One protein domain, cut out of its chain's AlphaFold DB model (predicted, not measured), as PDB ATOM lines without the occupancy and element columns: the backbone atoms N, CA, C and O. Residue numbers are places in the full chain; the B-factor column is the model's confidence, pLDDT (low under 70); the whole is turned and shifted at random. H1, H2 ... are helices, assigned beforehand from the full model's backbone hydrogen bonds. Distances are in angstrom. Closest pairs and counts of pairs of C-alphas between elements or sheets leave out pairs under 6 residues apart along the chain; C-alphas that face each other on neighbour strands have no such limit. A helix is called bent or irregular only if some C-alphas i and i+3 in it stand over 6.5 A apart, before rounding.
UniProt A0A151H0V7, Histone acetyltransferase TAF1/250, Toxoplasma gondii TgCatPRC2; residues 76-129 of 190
ATOM      1  N   VAL A  76     -32.508  21.595 -50.555       61.50
ATOM      2  CA  VAL A  76     -32.082  22.909 -50.057       61.50
ATOM      3  C   VAL A  76     -30.594  22.862 -49.723       61.50
ATOM      4  O   VAL A  76     -30.177  22.372 -48.675       61.50
ATOM      5  N   SER A  77     -29.768  23.423 -50.612       78.12
ATOM      6  CA  SER A  77     -28.333  23.577 -50.347       78.12
ATOM      7  C   SER A  77     -28.098  24.208 -48.966       78.12
ATOM      8  O   SER A  77     -28.805  25.133 -48.554       78.12
ATOM      9  N   ARG A  78     -27.067  23.751 -48.241       80.62
ATOM     10  CA  ARG A  78     -26.721  24.272 -46.899       80.62
ATOM     11  C   ARG A  78     -26.643  25.806 -46.860       80.62
ATOM     12  O   ARG A  78     -26.985  26.431 -45.857       80.62
ATOM     13  N   THR A  79     -26.237  26.425 -47.967       83.75
ATOM     14  CA  THR A  79     -26.183  27.883 -48.120       83.75
ATOM     15  C   THR A  79     -27.568  28.516 -48.285       83.75
ATOM     16  O   THR A  79     -27.816  29.567 -47.695       83.75
ATOM     17  N   ALA A  80     -28.493  27.897 -49.024       82.19
ATOM     18  CA  ALA A  80     -29.885  28.337 -49.118       82.19
ATOM     19  C   ALA A  80     -30.606  28.234 -47.763       82.19
ATOM     20  O   ALA A  80     -31.230  29.208 -47.341       82.19
ATOM     21  N   ALA A  81     -30.412  27.138 -47.024       84.12
ATOM     22  CA  ALA A  81     -30.952  26.979 -45.672       84.12
ATOM     23  C   ALA A  81     -30.421  28.061 -44.713       84.12
ATOM     24  O   ALA A  81     -31.179  28.675 -43.958       84.12
ATOM     25  N   LEU A  82     -29.123  28.379 -44.785       88.38
ATOM     26  CA  LEU A  82     -28.528  29.444 -43.975       88.38
ATOM     27  C   LEU A  82     -29.068  30.835 -44.342       88.38
ATOM     28  O   LEU A  82     -29.302  31.655 -43.452       88.38
ATOM     29  N   ARG A  83     -29.286  31.117 -45.634       92.25
ATOM     30  CA  ARG A  83     -29.906  32.374 -46.090       92.25
ATOM     31  C   ARG A  83     -31.343  32.493 -45.592       92.25
ATOM     32  O   ARG A  83     -31.704  33.554 -45.089       92.25
ATOM     33  N   LEU A  84     -32.124  31.417 -45.669       90.69
ATOM     34  CA  LEU A  84     -33.488  31.375 -45.145       90.69
ATOM     35  C   LEU A  84     -33.503  31.632 -43.633       90.69
ATOM     36  O   LEU A  84     -34.210  32.521 -43.166       90.69
ATOM     37  N   ARG A  85     -32.617  30.971 -42.878       91.69
ATOM     38  CA  ARG A  85     -32.461  31.197 -41.432       91.69
ATOM     39  C   ARG A  85     -32.097  32.646 -41.098       91.69
ATOM     40  O   ARG A  85     -32.613  33.206 -40.135       91.69
ATOM     41  N   ARG A  86     -31.204  33.269 -41.874       96.19
ATOM     42  CA  ARG A  86     -30.823  34.682 -41.686       96.19
ATOM     43  C   ARG A  86     -31.996  35.622 -41.958       96.19
ATOM     44  O   ARG A  86     -32.203  36.540 -41.169       96.19
ATOM     45  N   LYS A  87     -32.766  35.377 -43.024       94.50
ATOM     46  CA  LYS A  87     -33.975  36.147 -43.348       94.50
ATOM     47  C   LYS A  87     -35.024  36.029 -42.239       94.50
ATOM     48  O   LYS A  87     -35.450  37.055 -41.723       94.50
ATOM     49  N   ALA A  88     -35.324  34.810 -41.791       93.75
ATOM     50  CA  ALA A  88     -36.256  34.571 -40.690       93.75
ATOM     51  C   ALA A  88     -35.806  35.266 -39.392       93.75
ATOM     52  O   ALA A  88     -36.590  35.941 -38.733       93.75
ATOM     53  N   LYS A  89     -34.511  35.194 -39.047       96.69
ATOM     54  CA  LYS A  89     -33.971  35.893 -37.869       96.69
ATOM     55  C   LYS A  89     -34.132  37.414 -37.973       96.69
ATOM     56  O   LYS A  89     -34.422  38.067 -36.974       96.69
ATOM     57  N   GLN A  90     -33.919  37.980 -39.160       96.62
ATOM     58  CA  GLN A  90     -34.125  39.410 -39.382       96.62
ATOM     59  C   GLN A  90     -35.597  39.800 -39.273       96.62
ATOM     60  O   GLN A  90     -35.890  40.848 -38.708       96.62
ATOM     61  N   GLU A  91     -36.511  38.980 -39.785       95.81
ATOM     62  CA  GLU A  91     -37.949  39.224 -39.680       95.81
ATOM     63  C   GLU A  91     -38.412  39.229 -38.220       95.81
ATOM     64  O   GLU A  91     -39.029  40.195 -37.778       95.81
ATOM     65  N   VAL A  92     -37.992  38.237 -37.430       96.69
ATOM     66  CA  VAL A  92     -38.278  38.183 -35.988       96.69
ATOM     67  C   VAL A  92     -37.760  39.431 -35.273       96.69
ATOM     68  O   VAL A  92     -38.478  40.039 -34.483       96.69
ATOM     69  N   LEU A  93     -36.530  39.858 -35.572       96.94
ATOM     70  CA  LEU A  93     -35.950  41.045 -34.945       96.94
ATOM     71  C   LEU A  93     -36.682  42.337 -35.348       96.94
ATOM     72  O   LEU A  93     -36.795  43.258 -34.538       96.94
ATOM     73  N   LYS A  94     -37.183  42.419 -36.586       97.06
ATOM     74  CA  LYS A  94     -37.999  43.549 -37.050       97.06
ATOM     75  C   LYS A  94     -39.326  43.611 -36.301       97.06
ATOM     76  O   LYS A  94     -39.663  44.681 -35.797       97.06
ATOM     77  N   LEU A  95     -40.022  42.480 -36.179       95.25
ATOM     78  CA  LEU A  95     -41.281  42.388 -35.438       95.25
ATOM     79  C   LEU A  95     -41.086  42.743 -33.960       95.25
ATOM     80  O   LEU A  95     -41.854  43.527 -33.411       95.25
ATOM     81  N   ASP A  96     -40.015  42.250 -33.335       94.81
ATOM     82  CA  ASP A  96     -39.675  42.585 -31.948       94.81
ATOM     83  C   ASP A  96     -39.408  44.086 -31.759       94.81
ATOM     84  O   ASP A  96     -39.933  44.719 -30.838       94.81
ATOM     85  N   LYS A  97     -38.625  44.691 -32.662       94.88
ATOM     86  CA  LYS A  97     -38.350  46.131 -32.622       94.88
ATOM     87  C   LYS A  97     -39.635  46.944 -32.795       94.88
ATOM     88  O   LYS A  97     -39.839  47.906 -32.060       94.88
ATOM     89  N   GLN A  98     -40.494  46.560 -33.736       93.12
ATOM     90  CA  GLN A  98     -41.770  47.229 -33.978       93.12
ATOM     91  C   GLN A  98     -42.693  47.126 -32.762       93.12
ATOM     92  O   GLN A  98     -43.214  48.146 -32.319       93.12
ATOM     93  N   LYS A  99     -42.804  45.937 -32.162       91.94
ATOM     94  CA  LYS A  99     -43.573  45.720 -30.933       91.94
ATOM     95  C   LYS A  99     -43.061  46.596 -29.789       91.94
ATOM     96  O   LYS A  99     -43.857  47.238 -29.114       91.94
ATOM     97  N   ARG A 100     -41.741  46.690 -29.586       87.12
ATOM     98  CA  ARG A 100     -41.159  47.577 -28.561       87.12
ATOM     99  C   ARG A 100     -41.485  49.048 -28.803       87.12
ATOM    100  O   ARG A 100     -41.838  49.748 -27.861       87.12
ATOM    101  N   ILE A 101     -41.400  49.511 -30.050       86.94
ATOM    102  CA  ILE A 101     -41.756  50.892 -30.411       86.94
ATOM    103  C   ILE A 101     -43.240  51.151 -30.151       86.94
ATOM    104  O   ILE A 101     -43.593  52.192 -29.606       86.94
ATOM    105  N   GLU A 102     -44.108  50.213 -30.515       87.19
ATOM    106  CA  GLU A 102     -45.544  50.333 -30.289       87.19
ATOM    107  C   GLU A 102     -45.885  50.381 -28.796       87.19
ATOM    108  O   GLU A 102     -46.685  51.216 -28.384       87.19
ATOM    109  N   LEU A 103     -45.226  49.569 -27.972       82.56
ATOM    110  CA  LEU A 103     -45.396  49.598 -26.518       82.56
ATOM    111  C   LEU A 103     -44.973  50.940 -25.908       82.56
ATOM    112  O   LEU A 103     -45.703  51.492 -25.086       82.56
ATOM    113  N   VAL A 104     -43.851  51.501 -26.369       82.38
ATOM    114  CA  VAL A 104     -43.417  52.854 -25.983       82.38
ATOM    115  C   VAL A 104     -44.431  53.904 -26.448       82.38
ATOM    116  O   VAL A 104     -44.788  54.791 -25.678       82.38
ATOM    117  N   LYS A 105     -44.950  53.786 -27.677       81.44
ATOM    118  CA  LYS A 105     -45.972  54.691 -28.232       81.44
ATOM    119  C   LYS A 105     -47.296  54.623 -27.464       81.44
ATOM    120  O   LYS A 105     -47.966  55.640 -27.326       81.44
ATOM    121  N   GLN A 106     -47.664  53.446 -26.962       73.81
ATOM    122  CA  GLN A 106     -48.845  53.233 -26.121       73.81
ATOM    123  C   GLN A 106     -48.649  53.737 -24.677       73.81
ATOM    124  O   GLN A 106     -49.597  53.690 -23.901       73.81
ATOM    125  N   GLY A 107     -47.452  54.205 -24.297       63.72
ATOM    126  CA  GLY A 107     -47.171  54.725 -22.955       63.72
ATOM    127  C   GLY A 107     -47.232  53.672 -21.844       63.72
ATOM    128  O   GLY A 107     -47.227  54.027 -20.666       63.72
ATOM    129  N   LYS A 108     -47.283  52.381 -22.198       62.75
ATOM    130  CA  LYS A 108     -47.348  51.279 -21.236       62.75
ATOM    131  C   LYS A 108     -46.010  51.171 -20.513       62.75
ATOM    132  O   LYS A 108     -44.976  50.882 -21.117       62.75
ATOM    133  N   SER A 109     -46.036  51.437 -19.213       62.00
ATOM    134  CA  SER A 109     -44.884  51.291 -18.326       62.00
ATOM    135  C   SER A 109     -44.401  49.838 -18.327       62.00
ATOM    136  O   SER A 109     -45.210  48.909 -18.340       62.00
ATOM    137  N   ALA A 110     -43.082  49.622 -18.263       60.81
ATOM    138  CA  ALA A 110     -42.471  48.291 -18.170       60.81
ATOM    139  C   ALA A 110     -43.093  47.424 -17.055       60.81
ATOM    140  O   ALA A 110     -43.168  46.203 -17.175       60.81
ATOM    141  N   LEU A 111     -43.602  48.066 -16.002       54.41
ATOM    142  CA  LEU A 111     -44.266  47.425 -14.872       54.41
ATOM    143  C   LEU A 111     -45.586  46.729 -15.259       54.41
ATOM    144  O   LEU A 111     -45.874  45.643 -14.763       54.41
ATOM    145  N   GLU A 112     -46.354  47.294 -16.192       59.47
ATOM    146  CA  GLU A 112     -47.630  46.730 -16.657       59.47
ATOM    147  C   GLU A 112     -47.409  45.520 -17.583       59.47
ATOM    148  O   GLU A 112     -48.121  44.519 -17.508       59.47
ATOM    149  N   LEU A 113     -46.340  45.553 -18.388       58.69
ATOM    150  CA  LEU A 113     -45.930  44.428 -19.235       58.69
ATOM    151  C   LEU A 113     -45.458  43.219 -18.424       58.69
ATOM    152  O   LEU A 113     -45.756  42.082 -18.791       58.69
ATOM    153  N   HIS A 114     -44.754  43.449 -17.313       59.62
ATOM    154  CA  HIS A 114     -44.344  42.375 -16.409       59.62
ATOM    155  C   HIS A 114     -45.526  41.784 -15.636       59.62
ATOM    156  O   HIS A 114     -45.569  40.569 -15.464       59.62
ATOM    157  N   ALA A 115     -46.506  42.600 -15.241       61.03
ATOM    158  CA  ALA A 115     -47.730  42.112 -14.606       61.03
ATOM    159  C   ALA A 115     -48.559  41.227 -15.557       61.03
ATOM    160  O   ALA A 115     -49.016  40.159 -15.154       61.03
ATOM    161  N   MET A 116     -48.682  41.604 -16.837       57.22
ATOM    162  CA  MET A 116     -49.352  40.773 -17.845       57.22
ATOM    163  C   MET A 116     -48.585  39.476 -18.154       57.22
ATOM    164  O   MET A 116     -49.192  38.412 -18.233       57.22
ATOM    165  N   ALA A 117     -47.252  39.533 -18.273       60.31
ATOM    166  CA  ALA A 117     -46.433  38.338 -18.489       60.31
ATOM    167  C   ALA A 117     -46.455  37.379 -17.281       60.31
ATOM    168  O   ALA A 117     -46.432  36.159 -17.453       60.31
ATOM    169  N   ALA A 118     -46.524  37.918 -16.060       56.50
ATOM    170  CA  ALA A 118     -46.688  37.132 -14.841       56.50
ATOM    171  C   ALA A 118     -48.077  36.471 -14.772       56.50
ATOM    172  O   ALA A 118     -48.168  35.291 -14.435       56.50
ATOM    173  N   ALA A 119     -49.135  37.179 -15.181       55.91
ATOM    174  CA  ALA A 119     -50.485  36.620 -15.269       55.91
ATOM    175  C   ALA A 119     -50.599  35.508 -16.338       55.91
ATOM    176  O   ALA A 119     -51.258  34.493 -16.112       55.91
ATOM    177  N   GLU A 120     -49.909  35.630 -17.479       52.00
ATOM    178  CA  GLU A 120     -49.842  34.553 -18.482       52.00
ATOM    179  C   GLU A 120     -49.074  33.318 -17.974       52.00
ATOM    180  O   GLU A 120     -49.460  32.184 -18.267       52.00
ATOM    181  N   GLN A 121     -48.022  33.506 -17.172       52.41
ATOM    182  CA  GLN A 121     -47.291  32.408 -16.523       52.41
ATOM    183  C   GLN A 121     -48.131  31.669 -15.465       52.41
ATOM    184  O   GLN A 121     -48.044  30.443 -15.356       52.41
ATOM    185  N   GLU A 122     -48.981  32.371 -14.715       47.97
ATOM    186  CA  GLU A 122     -49.768  31.780 -13.622       47.97
ATOM    187  C   GLU A 122     -50.862  30.807 -14.115       47.97
ATOM    188  O   GLU A 122     -51.156  29.801 -13.458       47.97
ATOM    189  N   THR A 123     -51.386  31.015 -15.330       50.38
ATOM    190  CA  THR A 123     -52.363  30.098 -15.956       50.38
ATOM    191  C   THR A 123     -51.742  28.816 -16.526       50.38
ATOM    192  O   THR A 123     -52.450  27.828 -16.712       50.38
ATOM    193  N   ARG A 124     -50.419  28.785 -16.752       50.19
ATOM    194  CA  ARG A 124     -49.678  27.583 -17.196       50.19
ATOM    195  C   ARG A 124     -49.012  26.818 -16.049       50.19
ATOM    196  O   ARG A 124     -48.775  25.620 -16.164       50.19
ATOM    197  N   SER A 125     -48.707  27.494 -14.943       49.41
ATOM    198  CA  SER A 125     -47.940  26.925 -13.826       49.41
ATOM    199  C   SER A 125     -48.780  26.047 -12.886       49.41
ATOM    200  O   SER A 125     -48.331  24.991 -12.438       49.41
ATOM    201  N   SER A 126     -50.039  26.416 -12.629       49.38
ATOM    202  CA  SER A 126     -50.886  25.736 -11.629       49.38
ATOM    203  C   SER A 126     -51.403  24.346 -12.055       49.38
ATOM    204  O   SER A 126     -51.882  23.571 -11.223       49.38
ATOM    205  N   LYS A 127     -51.233  23.981 -13.332       56.50
ATOM    206  CA  LYS A 127     -51.255  22.606 -13.863       56.50
ATOM    207  C   LYS A 127     -50.218  22.505 -14.984       56.50
ATOM    208  O   LYS A 127     -50.576  22.366 -16.149       56.50
ATOM    209  N   ALA A 128     -48.933  22.600 -14.643       62.62
ATOM    210  CA  ALA A 128     -47.871  22.327 -15.607       62.62
ATOM    211  C   ALA A 128     -47.988  20.869 -16.084       62.62
ATOM    212  O   ALA A 128     -47.603  19.926 -15.384       62.62
ATOM    213  N   ARG A 129     -48.608  20.688 -17.252       64.94
ATOM    214  CA  ARG A 129     -48.718  19.404 -17.937       64.94
ATOM    215  C   ARG A 129     -47.326  19.012 -18.409       64.94
ATOM    216  O   ARG A 129     -46.515  19.860 -18.766       64.94
TER     217      ARG A 129
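AT A GLANCE: This is residues 76 to 129 of the 190 residues of the protein "Histone acetyltransferase TAF1/250" of Toxoplasma gondii TgCatPRC2 (UniProt A0A151H0V7). Two helices make an open V, a long straight arm, H1, and a shorter arm, H2, joined at the corner by a tight link and with no packing between them. The V is flat, spanning 44 by 37 by 9 A, and its two arms stick out from the corner with nothing filling the space between. The printed part has 54 residues with two named helices, H1 then H2, and no named strand; the class is all helix. The whole is extended, with a radius of gyration of the C-alphas of 17.2 A.

HOW THE PARTS SIT: H1, residues 78 to 105, and H2, residues 110 to 125, are apart, with no C-alpha of the one within 8 A of the other. Residues 85 to 102 of H1 stand free, and so do residues 114 to 129, of which 114 to 125 belong to H2. In H1 every O i to N i+4 pair is within hydrogen-bond range, while in H2 10 of 12 are.

IN THESE COORDINATES: After Val 76 and Ser 77, H1 begins at C-alpha 78, at (-26.721, 24.272, -46.899), and ends at C-alpha 105, at (-45.972, 54.691, -28.232), 40.6 A away. Residues 106 to 109 form the link. H2 begins at C-alpha 110 and ends at C-alpha 125, at (-47.940, 26.925, -13.826), a length of 22.5 A. Along H1 the y value rises from 24.272 to 54.691, and along H2 it falls from 48.291 to 26.925. Neither helix is bent.

THE WHOLE: The two C-alphas farthest apart, those of Ser 77 and Leu 111, are 45.6 A apart. The printed part has no cut, and the link from H1 to H2 is tight. The mean pLDDT of the printed part is 75.1, with 91 for H1 and 55 for H2; residue 76 and residues 107 to 129 are under 70.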